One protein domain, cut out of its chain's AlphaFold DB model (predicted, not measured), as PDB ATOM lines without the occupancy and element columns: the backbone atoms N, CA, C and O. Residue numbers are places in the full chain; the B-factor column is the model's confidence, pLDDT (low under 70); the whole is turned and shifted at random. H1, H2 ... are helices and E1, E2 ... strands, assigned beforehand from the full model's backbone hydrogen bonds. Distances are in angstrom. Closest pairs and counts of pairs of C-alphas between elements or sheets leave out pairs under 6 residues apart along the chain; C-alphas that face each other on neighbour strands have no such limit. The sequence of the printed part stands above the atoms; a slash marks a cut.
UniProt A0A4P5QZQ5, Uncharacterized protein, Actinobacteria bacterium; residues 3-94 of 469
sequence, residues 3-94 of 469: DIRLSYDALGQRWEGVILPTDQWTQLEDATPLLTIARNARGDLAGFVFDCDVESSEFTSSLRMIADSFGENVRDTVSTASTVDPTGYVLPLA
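AT A GLANCE: This is residues 3 to 94 of the 469 residues of an uncharacterized protein of Actinobacteria bacterium (UniProt A0A4P5QZQ5). One strongly twisted sheet of six strands curls round helix H1, while the shorter H2 covers the E2, E1 and E6 part of the same face; the other face is bare. Two helices and six strands follow in the order E1 E2 E3 E4 E5 H1 H2 E6, with 92 residues printed. The sheet, E3 E4 E5 E2 E1 E6, is antiparallel throughout; the class is mixed, in two layers, helices on one face of a sheet. The whole is compact, with a radius of gyration of the C-alphas of 12.0 A and spans of 34 by 26 by 23 A.

HOW THE PARTS SIT: Start at neighbours E5, residues 45 to 51, and E2, residues 14 to 18: N 50 and O 15 are within hydrogen-bond range, 2.8 A. E2 makes a hairpin with E1, residues 3 to 9, at N 7 and O 16, 2.9 A; E1 neighbours edge strand E6, residues 87 to 93, at N 4 and O 91, 2.8 A. E5 makes a hairpin with E4, residues 35 to 39, at N 36 and O 49, 2.9 A, and E4 one with edge strand E3, residues 27 to 32, at N 29 and O 37, 2.8 A. E3 E4 E5 are a meander, each the antiparallel neighbour of the one before; with E2 first, beside E5, they make a Greek key. H1, residues 59 to 70, is on the sheet, the C-alphas of Ser 62 and Leu 35 in E4 being its closest pair with that strand, 5.9 A. H2, residues 72 to 78, is on the same face, at a height over the sheet of 7.7 A. H1 touches H2 with residues 63 to 67 alone, closest at the C-alphas of Ala 67 and Arg 75, 5.2 A, at a steep tilt of 49 degrees, opposite ways. In both helices every O i to N i+4 pair is within hydrogen-bond range.

IN THESE COORDINATES: Find C-alpha 3 at (207.151, 406.428, 430.857); E1 runs 19.8 A from there. E5 spans 18.3 A, and H1 15.9 A from C-alpha 59 at (224.360, 422.889, 432.783). E6 ends 18.6 A from its start, at C-alpha 93, (211.387, 407.041, 427.247).

THE WHOLE: The C-alphas farthest apart, of Arg 42 and Thr 83, are 36.0 A apart. The printed part has no cut, and no link is long. Look for pLDDT under 70 in 32 residues, among them 21 to 28 and 81 to 94.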
ATOM      1  N   ASP A   3     207.461 405.007 430.707       71.50
ATOM      2  CA  ASP A   3     207.151 406.428 430.857       71.50
ATOM      3  C   ASP A   3     207.884 407.016 432.072       71.50
ATOM      4  O   ASP A   3     208.071 406.334 433.081       71.50
ATOM      5  N   ILE A   4     208.310 408.276 431.974       81.81
ATOM      6  CA  ILE A   4     208.940 409.048 433.046       81.81
ATOM      7  C   ILE A   4     208.019 410.169 433.495       81.81
ATOM      8  O   ILE A   4     207.481 410.915 432.679       81.81
ATOM      9  N   ARG A   5     207.855 410.311 434.808       80.12
ATOM     10  CA  ARG A   5     207.162 411.442 435.414       80.12
ATOM     11  C   ARG A   5     208.164 412.533 435.772       80.12
ATOM     12  O   ARG A   5     209.097 412.261 436.513       80.12
ATOM     13  N   LEU A   6     207.929 413.756 435.316       78.62
ATOM     14  CA  LEU A   6     208.704 414.937 435.670       78.62
ATOM     15  C   LEU A   6     207.944 415.806 436.676       78.62
ATOM     16  O   LEU A   6     206.745 416.075 436.524       78.62
ATOM     17  N   SER A   7     208.662 416.267 437.690       76.62
ATOM     18  CA  SER A   7     208.217 417.287 438.637       76.62
ATOM     19  C   SER A   7     209.294 418.344 438.793       76.62
ATOM     20  O   SER A   7     210.466 418.010 438.940       76.62
ATOM     21  N   TYR A   8     208.887 419.608 438.767       73.38
ATOM     22  CA  TYR A   8     209.780 420.730 439.009       73.38
ATOM     23  C   TYR A   8     209.517 421.301 440.392       73.38
ATOM     24  O   TYR A   8     208.393 421.684 440.694       73.38
ATOM     25  N   ASP A   9     210.552 421.363 441.214       68.25
ATOM     26  CA  ASP A   9     210.573 422.139 442.439       68.25
ATOM     27  C   ASP A   9     211.054 423.554 442.104       68.25
ATOM     28  O   ASP A   9     212.247 423.805 441.920       68.25
ATOM     29  N   ALA A  10     210.107 424.489 442.025       61.28
ATOM     30  CA  ALA A  10     210.395 425.883 441.713       61.28
ATOM     31  C   ALA A  10     211.215 426.597 442.804       61.28
ATOM     32  O   ALA A  10     211.892 427.579 442.497       61.28
ATOM     33  N   LEU A  11     211.182 426.121 444.056       59.16
ATOM     34  CA  LEU A  11     211.939 426.713 445.165       59.16
ATOM     35  C   LEU A  11     213.403 426.277 445.138       59.16
ATOM     36  O   LEU A  11     214.288 427.085 445.412       59.16
ATOM     37  N   GLY A  12     213.648 425.011 444.800       59.94
ATOM     38  CA  GLY A  12     214.989 424.465 444.601       59.94
ATOM     39  C   GLY A  12     215.555 424.684 443.196       59.94
ATOM     40  O   GLY A  12     216.707 424.337 442.968       59.94
ATOM     41  N   GLN A  13     214.751 425.217 442.269       72.94
ATOM     42  CA  GLN A  13     215.017 425.224 440.825       72.94
ATOM     43  C   GLN A  13     215.472 423.853 440.317       72.94
ATOM     44  O   GLN A  13     216.457 423.727 439.598       72.94
ATOM     45  N   ARG A  14     214.765 422.797 440.719       76.06
ATOM     46  CA  ARG A  14     215.211 421.413 440.550       76.06
ATOM     47  C   ARG A  14     214.158 420.583 439.844       76.06
ATOM     48  O   ARG A  14     213.005 420.550 440.252       76.06
ATOM     49  N   TRP A  15     214.568 419.852 438.823       77.75
ATOM     50  CA  TRP A  15     213.766 418.825 438.182       77.75
ATOM     51  C   TRP A  15     214.018 417.463 438.822       77.75
ATOM     52  O   TRP A  15     215.155 417.068 439.060       77.75
ATOM     53  N   GLU A  16     212.954 416.712 439.057       79.94
ATOM     54  CA  GLU A  16     213.006 415.299 439.417       79.94
ATOM     55  C   GLU A  16     212.281 414.497 438.338       79.94
ATOM     56  O   GLU A  16     211.128 414.782 438.002       79.94
ATOM     57  N   GLY A  17     212.971 413.505 437.781       77.50
ATOM     58  CA  GLY A  17     212.420 412.551 436.834       77.50
ATOM     59  C   GLY A  17     212.297 411.173 437.465       77.50
ATOM     60  O   GLY A  17     213.280 410.620 437.939       77.50
ATOM     61  N   VAL A  18     211.103 410.588 437.458       80.12
ATOM     62  CA  VAL A  18     210.801 409.321 438.136       80.12
ATOM     63  C   VAL A  18     210.232 408.316 437.141       80.12
ATOM     64  O   VAL A  18     209.148 408.521 436.599       80.12
ATOM     65  N   ILE A  19     210.957 407.222 436.910       79.31
ATOM     66  CA  ILE A  19     210.514 406.075 436.093       79.31
ATOM     67  C   ILE A  19     209.953 404.994 437.011       79.31
ATOM     68  O   ILE A  19     208.858 404.473 436.808       79.31
ATOM     69  N   LEU A  20     210.728 404.667 438.045       71.12
ATOM     70  CA  LEU A  20     210.357 403.749 439.108       71.12
ATOM     71  C   LEU A  20     210.222 404.531 440.415       71.12
ATOM     72  O   LEU A  20     210.955 405.501 440.607       71.12
ATOM     73  N   PRO A  21     209.321 404.119 441.320       66.19
ATOM     74  CA  PRO A  21     209.192 404.712 442.648       66.19
ATOM     75  C   PRO A  21     210.544 404.888 443.364       66.19
ATOM     76  O   PRO A  21     211.423 404.031 443.252       66.19
ATOM     77  N   THR A  22     210.721 405.991 444.097       57.81
ATOM     78  CA  THR A  22     212.001 406.357 444.741       57.81
ATOM     79  C   THR A  22     212.473 405.351 445.796       57.81
ATOM     80  O   THR A  22     213.664 405.275 446.078       57.81
ATOM     81  N   ASP A  23     211.586 404.511 446.333       50.53
ATOM     82  CA  ASP A  23     211.926 403.375 447.202       50.53
ATOM     83  C   ASP A  23     212.592 402.206 446.456       50.53
ATOM     84  O   ASP A  23     213.149 401.306 447.085       50.53
ATOM     85  N   GLN A  24     212.567 402.227 445.123       51.12
ATOM     86  CA  GLN A  24     213.276 401.285 444.257       51.12
ATOM     87  C   GLN A  24     214.581 401.869 443.699       51.12
ATOM     88  O   GLN A  24     215.320 401.160 443.010       51.12
ATOM     89  N   TRP A  25     214.898 403.132 444.001       63.41
ATOM     90  CA  TRP A  25     216.174 403.747 443.644       63.41
ATOM     91  C   TRP A  25     217.238 403.179 444.570       63.41
ATOM     92  O   TRP A  25     217.262 403.435 445.770       63.41
ATOM     93  N   THR A  26     218.072 402.319 444.012       56.25
ATOM     94  CA  THR A  26     219.040 401.541 444.784       56.25
ATOM     95  C   THR A  26     220.431 402.148 444.675       56.25
ATOM     96  O   THR A  26     221.191 402.113 445.636       56.25
ATOM     97  N   GLN A  27     220.742 402.753 443.528       54.81
ATOM     98  CA  GLN A  27     222.019 403.398 443.259       54.81
ATOM     99  C   GLN A  27     221.775 404.812 442.728       54.81
ATOM    100  O   GLN A  27     220.900 405.015 441.892       54.81
ATOM    101  N   LEU A  28     222.538 405.782 443.229       51.84
ATOM    102  CA  LEU A  28     222.528 407.171 442.777       51.84
ATOM    103  C   LEU A  28     223.926 407.512 442.273       51.84
ATOM    104  O   LEU A  28     224.907 407.307 442.984       51.84
ATOM    105  N   GLU A  29     224.005 407.981 441.041       71.94
ATOM    106  CA  GLU A  29     225.230 408.297 440.321       71.94
ATOM    107  C   GLU A  29     225.250 409.800 440.046       71.94
ATOM    108  O   GLU A  29     224.413 410.301 439.299       71.94
ATOM    109  N   ASP A  30     226.189 410.526 440.650       65.12
ATOM    110  CA  ASP A  30     226.388 411.952 440.378       65.12
ATOM    111  C   ASP A  30     227.101 412.105 439.028       65.12
ATOM    112  O   ASP A  30     228.327 412.178 438.943       65.12
ATOM    113  N   ALA A  31     226.310 412.083 437.956       69.62
ATOM    114  CA  ALA A  31     226.778 412.146 436.578       69.62
ATOM    115  C   ALA A  31     227.448 413.497 436.273       69.62
ATOM    116  O   ALA A  31     228.445 413.559 435.553       69.62
ATOM    117  N   THR A  32     226.937 414.571 436.877       75.94
ATOM    118  CA  THR A  32     227.575 415.891 436.941       75.94
ATOM    119  C   THR A  32     227.242 416.550 438.287       75.94
ATOM    120  O   THR A  32     226.356 416.081 439.002       75.94
ATOM    121  N   PRO A  33     227.868 417.687 438.639       75.06
ATOM    122  CA  PRO A  33     227.494 418.454 439.829       75.06
ATOM    123  C   PRO A  33     226.034 418.929 439.872       75.06
ATOM    124  O   PRO A  33     225.557 419.276 440.947       75.06
ATOM    125  N   LEU A  34     225.343 418.970 438.725       68.69
ATOM    126  CA  LEU A  34     223.933 419.357 438.634       68.69
ATOM    127  C   LEU A  34     223.001 418.168 438.400       68.69
ATOM    128  O   LEU A  34     221.793 418.339 438.496       68.69
ATOM    129  N   LEU A  35     223.517 416.984 438.064       75.62
ATOM    130  CA  LEU A  35     222.712 415.833 437.666       75.62
ATOM    131  C   LEU A  35     223.101 414.589 438.456       75.62
ATOM    132  O   LEU A  35     224.189 414.041 438.280       75.62
ATOM    133  N   THR A  36     222.142 414.070 439.213       74.44
ATOM    134  CA  THR A  36     222.217 412.751 439.838       74.44
ATOM    135  C   THR A  36     221.262 411.799 439.122       74.44
ATOM    136  O   THR A  36     220.056 412.028 439.084       74.44
ATOM    137  N   ILE A  37     221.776 410.700 438.576       81.81
ATOM    138  CA  ILE A  37     221.000 409.644 437.921       81.81
ATOM    139  C   ILE A  37     220.737 408.517 438.917       81.81
ATOM    140  O   ILE A  37     221.644 408.023 439.578       81.81
ATOM    141  N   ALA A  38     219.491 408.071 439.005       73.00
ATOM    142  CA  ALA A  38     219.082 406.955 439.838       73.00
ATOM    143  C   ALA A  38     218.934 405.665 439.032       73.00
ATOM    144  O   ALA A  38     218.343 405.651 437.950       73.00
ATOM    145  N   ARG A  39     219.404 404.555 439.603       72.50
ATOM    146  CA  ARG A  39     219.289 403.199 439.062       72.50
ATOM    147  C   ARG A  39     218.664 402.253 440.081       72.50
ATOM    148  O   ARG A  39     218.803 402.428 441.294       72.50
ATOM    149  N   ASN A  40     217.946 401.250 439.594       70.44
ATOM    150  CA  ASN A  40     217.360 400.211 440.433       70.44
ATOM    151  C   ASN A  40     218.412 399.157 440.831       70.44
ATOM    152  O   ASN A  40     219.557 399.196 440.386       70.44
ATOM    153  N   ALA A  41     218.013 398.168 441.631       56.88
ATOM    154  CA  ALA A  41     218.900 397.100 442.104       56.88
ATOM    155  C   ALA A  41     219.511 396.224 440.990       56.88
ATOM    156  O   ALA A  41     220.392 395.413 441.260       56.88
ATOM    157  N   ARG A  42     219.027 396.343 439.749       63.28
ATOM    158  CA  ARG A  42     219.528 395.621 438.572       63.28
ATOM    159  C   ARG A  42     220.429 396.487 437.685       63.28
ATOM    160  O   ARG A  42     220.968 395.970 436.713       63.28
ATOM    161  N   GLY A  43     220.607 397.768 438.018       63.69
ATOM    162  CA  GLY A  43     221.376 398.738 437.233       63.69
ATOM    163  C   GLY A  43     220.569 399.481 436.160       63.69
ATOM    164  O   GLY A  43     221.109 400.361 435.485       63.69
ATOM    165  N   ASP A  44     219.272 399.192 436.010       76.50
ATOM    166  CA  ASP A  44     218.424 399.899 435.043       76.50
ATOM    167  C   ASP A  44     218.082 401.307 435.547       76.50
ATOM    168  O   ASP A  44     217.965 401.527 436.754       76.50
ATOM    169  N   LEU A  45     217.868 402.252 434.628       79.00
ATOM    170  CA  LEU A  45     217.469 403.621 434.964       79.00
ATOM    171  C   LEU A  45     216.139 403.633 435.734       79.00
ATOM    172  O   LEU A  45     215.128 403.099 435.281       79.00
ATOM    173  N   ALA A  46     216.157 404.267 436.903       78.25
ATOM    174  CA  ALA A  46     215.012 404.416 437.794       78.25
ATOM    175  C   ALA A  46     214.509 405.867 437.865       78.25
ATOM    176  O   ALA A  46     213.326 406.087 438.132       78.25
ATOM    177  N   GLY A  47     215.369 406.847 437.579       79.19
ATOM    178  CA  GLY A  47     215.018 408.265 437.557       79.19
ATOM    179  C   GLY A  47     216.241 409.178 437.598       79.19
ATOM    180  O   GLY A  47     217.357 408.710 437.384       79.19
ATOM    181  N   PHE A  48     216.052 410.467 437.860       83.50
ATOM    182  CA  PHE A  48     217.127 411.435 438.067       83.50
ATOM    183  C   PHE A  48     216.661 412.637 438.893       83.50
ATOM    184  O   PHE A  48     215.466 412.914 439.003       83.50
ATOM    185  N   VAL A  49     217.625 413.379 439.423       81.31
ATOM    186  CA  VAL A  49     217.451 414.708 440.005       81.31
ATOM    187  C   VAL A  49     218.404 415.657 439.287       81.31
ATOM    188  O   VAL A  49     219.588 415.356 439.164       81.31
ATOM    189  N   PHE A  50     217.886 416.777 438.795       84.06
ATOM    190  CA  PHE A  50     218.617 417.756 438.004       84.06
ATOM    191  C   PHE A  50     218.403 419.171 438.545       84.06
ATOM    192  O   PHE A  50     217.284 419.674 438.544       84.06
ATOM    193  N   ASP A  51     219.473 419.822 438.980       80.19
ATOM    194  CA  ASP A  51     219.470 421.225 439.381       80.19
ATOM    195  C   ASP A  51     219.526 422.120 438.137       80.19
ATOM    196  O   ASP A  51     220.508 422.143 437.395       80.19
ATOM    197  N   CYS A  52     218.443 422.859 437.896       77.88
ATOM    198  CA  CYS A  52     218.243 423.706 436.727       77.88
ATOM    199  C   CYS A  52     218.935 425.069 436.898       77.88
ATOM    200  O   CYS A  52     218.296 426.120 436.837       77.88
ATOM    201  N   ASP A  53     220.250 425.043 437.100       79.75
ATOM    202  CA  ASP A  53     221.084 426.239 437.194       79.75
ATOM    203  C   ASP A  53     221.733 426.549 435.839       79.75
ATOM    204  O   ASP A  53     222.775 425.996 435.485       79.75
ATOM    205  N   VAL A  54     221.096 427.438 435.072       79.56
ATOM    206  CA  VAL A  54     221.510 427.814 433.706       79.56
ATOM    207  C   VAL A  54     222.854 428.554 433.686       79.56
ATOM    208  O   VAL A  54     223.524 428.583 432.654       79.56
ATOM    209  N   GLU A  55     223.264 429.153 434.807       75.25
ATOM    210  CA  GLU A  55     224.509 429.922 434.900       75.25
ATOM    211  C   GLU A  55     225.730 429.026 435.170       75.25
ATOM    212  O   GLU A  55     226.872 429.435 434.939       75.25
ATOM    213  N   SER A  56     225.504 427.786 435.609       77.50
ATOM    214  CA  SER A  56     226.558 426.804 435.849       77.50
ATOM    215  C   SER A  56     227.193 426.306 434.549       77.50
ATOM    216  O   SER A  56     226.516 425.934 433.588       77.50
ATOM    217  N   SER A  57     228.525 426.184 434.540       83.25
ATOM    218  CA  SER A  57     229.276 425.636 433.400       83.25
ATOM    219  C   SER A  57     228.916 424.182 433.075       83.25
ATOM    220  O   SER A  57     229.142 423.727 431.955       83.25
ATOM    221  N   GLU A  58     228.343 423.455 434.036       82.12
ATOM    222  CA  GLU A  58     227.958 422.048 433.896       82.12
ATOM    223  C   GLU A  58     226.532 421.865 433.358       82.12
ATOM    224  O   GLU A  58     226.121 420.740 433.066       82.12
ATOM    225  N   PHE A  59     225.769 422.947 433.178       82.88
ATOM    226  CA  PHE A  59     224.360 422.889 432.783       82.88
ATOM    227  C   PHE A  59     224.165 422.206 431.423       82.88
ATOM    228  O   PHE A  59     223.412 421.239 431.295       82.88
ATOM    229  N   THR A  60     224.912 422.636 430.403       88.25
ATOM    230  CA  THR A  60     224.829 422.051 429.053       88.25
ATOM    231  C   THR A  60     225.310 420.598 429.015       88.25
ATOM    232  O   THR A  60     224.732 419.777 428.302       88.25
ATOM    233  N   SER A  61     226.347 420.265 429.792       85.44
ATOM    234  CA  SER A  61     226.866 418.895 429.919       85.44
ATOM    235  C   SER A  61     225.815 417.964 430.537       85.44
ATOM    236  O   SER A  61     225.526 416.893 430.005       85.44
ATOM    237  N   SER A  62     225.151 418.437 431.591       84.88
ATOM    238  CA  SER A  62     224.080 417.724 432.293       84.88
ATOM    239  C   SER A  62     222.872 417.472 431.392       84.88
ATOM    240  O   SER A  62     222.388 416.346 431.305       84.88
ATOM    241  N   LEU A  63     222.426 418.484 430.640       88.94
ATOM    242  CA  LEU A  63     221.341 418.328 429.668       88.94
ATOM    243  C   LEU A  63     221.677 417.303 428.575       88.94
ATOM    244  O   LEU A  63     220.801 416.551 428.146       88.94
ATOM    245  N   ARG A  64     222.940 417.231 428.141       90.50
ATOM    246  CA  ARG A  64     223.378 416.214 427.177       90.50
ATOM    247  C   ARG A  64     223.263 414.805 427.758       90.50
ATOM    248  O   ARG A  64     222.684 413.941 427.113       90.50
ATOM    249  N   MET A  65     223.721 414.598 428.993       84.88
ATOM    250  CA  MET A  65     223.596 413.301 429.669       84.88
ATOM    251  C   MET A  65     222.134 412.893 429.903       84.88
ATOM    252  O   MET A  65     221.805 411.708 429.811       84.88
ATOM    253  N   ILE A  66     221.243 413.862 430.155       86.56
ATOM    254  CA  ILE A  66     219.797 413.614 430.231       86.56
ATOM    255  C   ILE A  66     219.248 413.179 428.869       86.56
ATOM    256  O   ILE A  66     218.484 412.220 428.820       86.56
ATOM    257  N   ALA A  67     219.645 413.820 427.766       86.38
ATOM    258  CA  ALA A  67     219.237 413.384 426.429       86.38
ATOM    259  C   ALA A  67     219.748 411.975 426.096       86.38
ATOM    260  O   ALA A  67     218.974 411.154 425.607       86.38
ATOM    261  N   ASP A  68     221.005 411.675 426.420       84.25
ATOM    262  CA  ASP A  68     221.612 410.370 426.148       84.25
ATOM    263  C   ASP A  68     220.949 409.244 426.966       84.25
ATOM    264  O   ASP A  68     220.793 408.127 426.474       84.25
ATOM    265  N   SER A  69     220.528 409.533 428.204       82.62
ATOM    266  CA  SER A  69     219.984 408.524 429.129       82.62
ATOM    267  C   SER A  69     218.456 408.423 429.107       82.62
ATOM    268  O   SER A  69     217.902 407.339 429.282       82.62
ATOM    269  N   PHE A  70     217.759 409.546 428.916       83.00
ATOM    270  CA  PHE A  70     216.301 409.656 429.040       83.00
ATOM    271  C   PHE A  70     215.620 410.200 427.769       83.00
ATOM    272  O   PHE A  70     214.394 410.190 427.672       83.00
ATOM    273  N   GLY A  71     216.382 410.622 426.760       83.44
ATOM    274  CA  GLY A  71     215.873 411.069 425.464       83.44
ATOM    275  C   GLY A  71     215.696 412.585 425.331       83.44
ATOM    276  O   GLY A  71     215.508 413.320 426.301       83.44
ATOM    277  N   GLU A  72     215.711 413.049 424.079       82.38
ATOM    278  CA  GLU A  72     215.690 414.476 423.711       82.38
ATOM    279  C   GLU A  72     214.452 415.225 424.233       82.38
ATOM    280  O   GLU A  72     214.553 416.355 424.699       82.38
ATOM    281  N   ASN A  73     213.291 414.564 424.268       81.81
ATOM    282  CA  ASN A  73     212.050 415.174 424.760       81.81
ATOM    283  C   ASN A  73     212.115 415.520 426.259       81.81
ATOM    284  O   ASN A  73     211.548 416.523 426.700       81.81
ATOM    285  N   VAL A  74     212.799 414.685 427.052       85.38
ATOM    286  CA  VAL A  74     212.996 414.931 428.487       85.38
ATOM    287  C   VAL A  74     213.966 416.091 428.668       85.38
ATOM    288  O   VAL A  74     213.662 416.997 429.441       85.38
ATOM    289  N   ARG A  75     215.070 416.111 427.903       89.31
ATOM    290  CA  ARG A  75     216.025 417.228 427.896       89.31
ATOM    291  C   ARG A  75     215.328 418.552 427.615       89.31
ATOM    292  O   ARG A  75     215.495 419.491 428.385       89.31
ATOM    293  N   ASP A  76     214.562 418.632 426.531       85.56
ATOM    294  CA  ASP A  76     213.935 419.886 426.109       85.56
ATOM    295  C   ASP A  76     212.993 420.420 427.191       85.56
ATOM    296  O   ASP A  76     213.014 421.611 427.497       85.56
ATOM    297  N   THR A  77     212.256 419.528 427.856       83.00
ATOM    298  CA  THR A  77     211.350 419.896 428.950       83.00
ATOM    299  C   THR A  77     212.109 420.440 430.165       83.00
ATOM    300  O   THR A  77     211.773 421.510 430.670       83.00
ATOM    301  N   VAL A  78     213.156 419.742 430.622       85.69
ATOM    302  CA  VAL A  78     213.906 420.151 431.825       85.69
ATOM    303  C   VAL A  78     214.899 421.288 431.570       85.69
ATOM    304  O   VAL A  78     215.394 421.889 432.518       85.69
ATOM    305  N   SER A  79     215.167 421.620 430.301       85.25
ATOM    306  CA  SER A  79     216.028 422.745 429.913       85.25
ATOM    307  C   SER A  79     215.424 424.119 430.216       85.25
ATOM    308  O   SER A  79     216.144 425.116 430.245       85.25
ATOM    309  N   THR A  80     214.112 424.182 430.460       76.06
ATOM    310  CA  THR A  80     213.412 425.420 430.805       76.06
ATOM    311  C   THR A  80     212.979 425.404 432.267       76.06
ATOM    312  O   THR A  80     212.260 424.503 432.702       76.06
ATOM    313  N   ALA A  81     213.394 426.415 433.033       62.72
ATOM    314  CA  ALA A  81     212.877 426.651 434.377       62.72
ATOM    315  C   ALA A  81     211.391 427.030 434.270       62.72
ATOM    316  O   ALA A  81     211.047 428.113 433.791       62.72
ATOM    317  N   SER A  82     210.492 426.130 434.669       57.59
ATOM    318  CA  SER A  82     209.054 426.390 434.572       57.59
ATOM    319  C   SER A  82     208.612 427.307 435.716       57.59
ATOM    320  O   SER A  82     208.742 426.963 436.885       57.59
ATOM    321  N   THR A  83     208.079 428.490 435.409       48.19
ATOM    322  CA  THR A  83     207.610 429.472 436.414       48.19
ATOM    323  C   THR A  83     206.266 429.114 437.045       48.19
ATOM    324  O   THR A  83     205.845 429.730 438.024       48.19
ATOM    325  N   VAL A  84     205.587 428.115 436.491       47.47
ATOM    326  CA  VAL A  84     204.364 427.528 437.029       47.47
ATOM    327  C   VAL A  84     204.751 426.166 437.567       47.47
ATOM    328  O   VAL A  84     205.247 425.376 436.774       47.47
ATOM    329  N   ASP A  85     204.537 425.945 438.867       49.69
ATOM    330  CA  ASP A  85     204.792 424.718 439.638       49.69
ATOM    331  C   ASP A  85     204.000 423.537 439.044       49.69
ATOM    332  O   ASP A  85     202.822 423.342 439.371       49.69
ATOM    333  N   PRO A  86     204.554 422.786 438.076       50.34
ATOM    334  CA  PRO A  86     203.784 421.848 437.303       50.34
ATOM    335  C   PRO A  86     204.093 420.458 437.838       50.34
ATOM    336  O   PRO A  86     205.012 419.758 437.405       50.34
ATOM    337  N   THR A  87     203.325 420.035 438.826       52.59
ATOM    338  CA  THR A  87     203.431 418.668 439.315       52.59
ATOM    339  C   THR A  87     202.903 417.687 438.261       52.59
ATOM    340  O   THR A  87     201.692 417.561 438.096       52.59
ATOM    341  N   GLY A  88     203.793 416.911 437.627       55.91
ATOM    342  CA  GLY A  88     203.457 415.596 437.067       55.91
ATOM    343  C   GLY A  88     203.249 415.479 435.554       55.91
ATOM    344  O   GLY A  88     202.287 414.836 435.139       55.91
ATOM    345  N   TYR A  89     204.163 415.993 434.731       61.44
ATOM    346  CA  TYR A  89     204.190 415.633 433.305       61.44
ATOM    347  C   TYR A  89     204.686 414.198 433.122       61.44
ATOM    348  O   TYR A  89     205.657 413.814 433.760       61.44
ATOM    349  N   VAL A  90     204.047 413.406 432.258       64.50
ATOM    350  CA  VAL A  90     204.475 412.034 431.946       64.50
ATOM    351  C   VAL A  90     204.912 411.969 430.484       64.50
ATOM    352  O   VAL A  90     204.130 412.311 429.599       64.50
ATOM    353  N   LEU A  91     206.159 411.561 430.235       69.69
ATOM    354  CA  LEU A  91     206.774 411.484 428.905       69.69
ATOM    355  C   LEU A  91     207.270 410.056 428.613       69.69
ATOM    356  O   LEU A  91     207.804 409.413 429.510       69.69
ATOM    357  N   PRO A  92     207.159 409.546 427.377       66.00
ATOM    358  CA  PRO A  92     207.692 408.230 427.019       66.00
ATOM    359  C   PRO A  92     209.222 408.249 426.807       66.00
ATOM    360  O   PRO A  92     209.743 409.126 426.118       66.00
ATOM    361  N   LEU A  93     209.933 407.251 427.350       64.31
ATOM    362  CA  LEU A  93     211.387 407.041 427.247       64.31
ATOM    363  C   LEU A  93     211.782 406.053 426.136       64.31
ATOM    364  O   LEU A  93     211.117 405.033 425.916       64.31
ATOM    365  N   ALA A  94     212.937 406.304 425.510       52.72
ATOM    366  CA  ALA A  94     213.659 405.337 424.676       52.72
ATOM    367  C   ALA A  94     214.721 404.590 425.519       52.72
ATOM    368  O   ALA A  94     215.297 405.165 426.433       52.72
TER     369      ALA A  94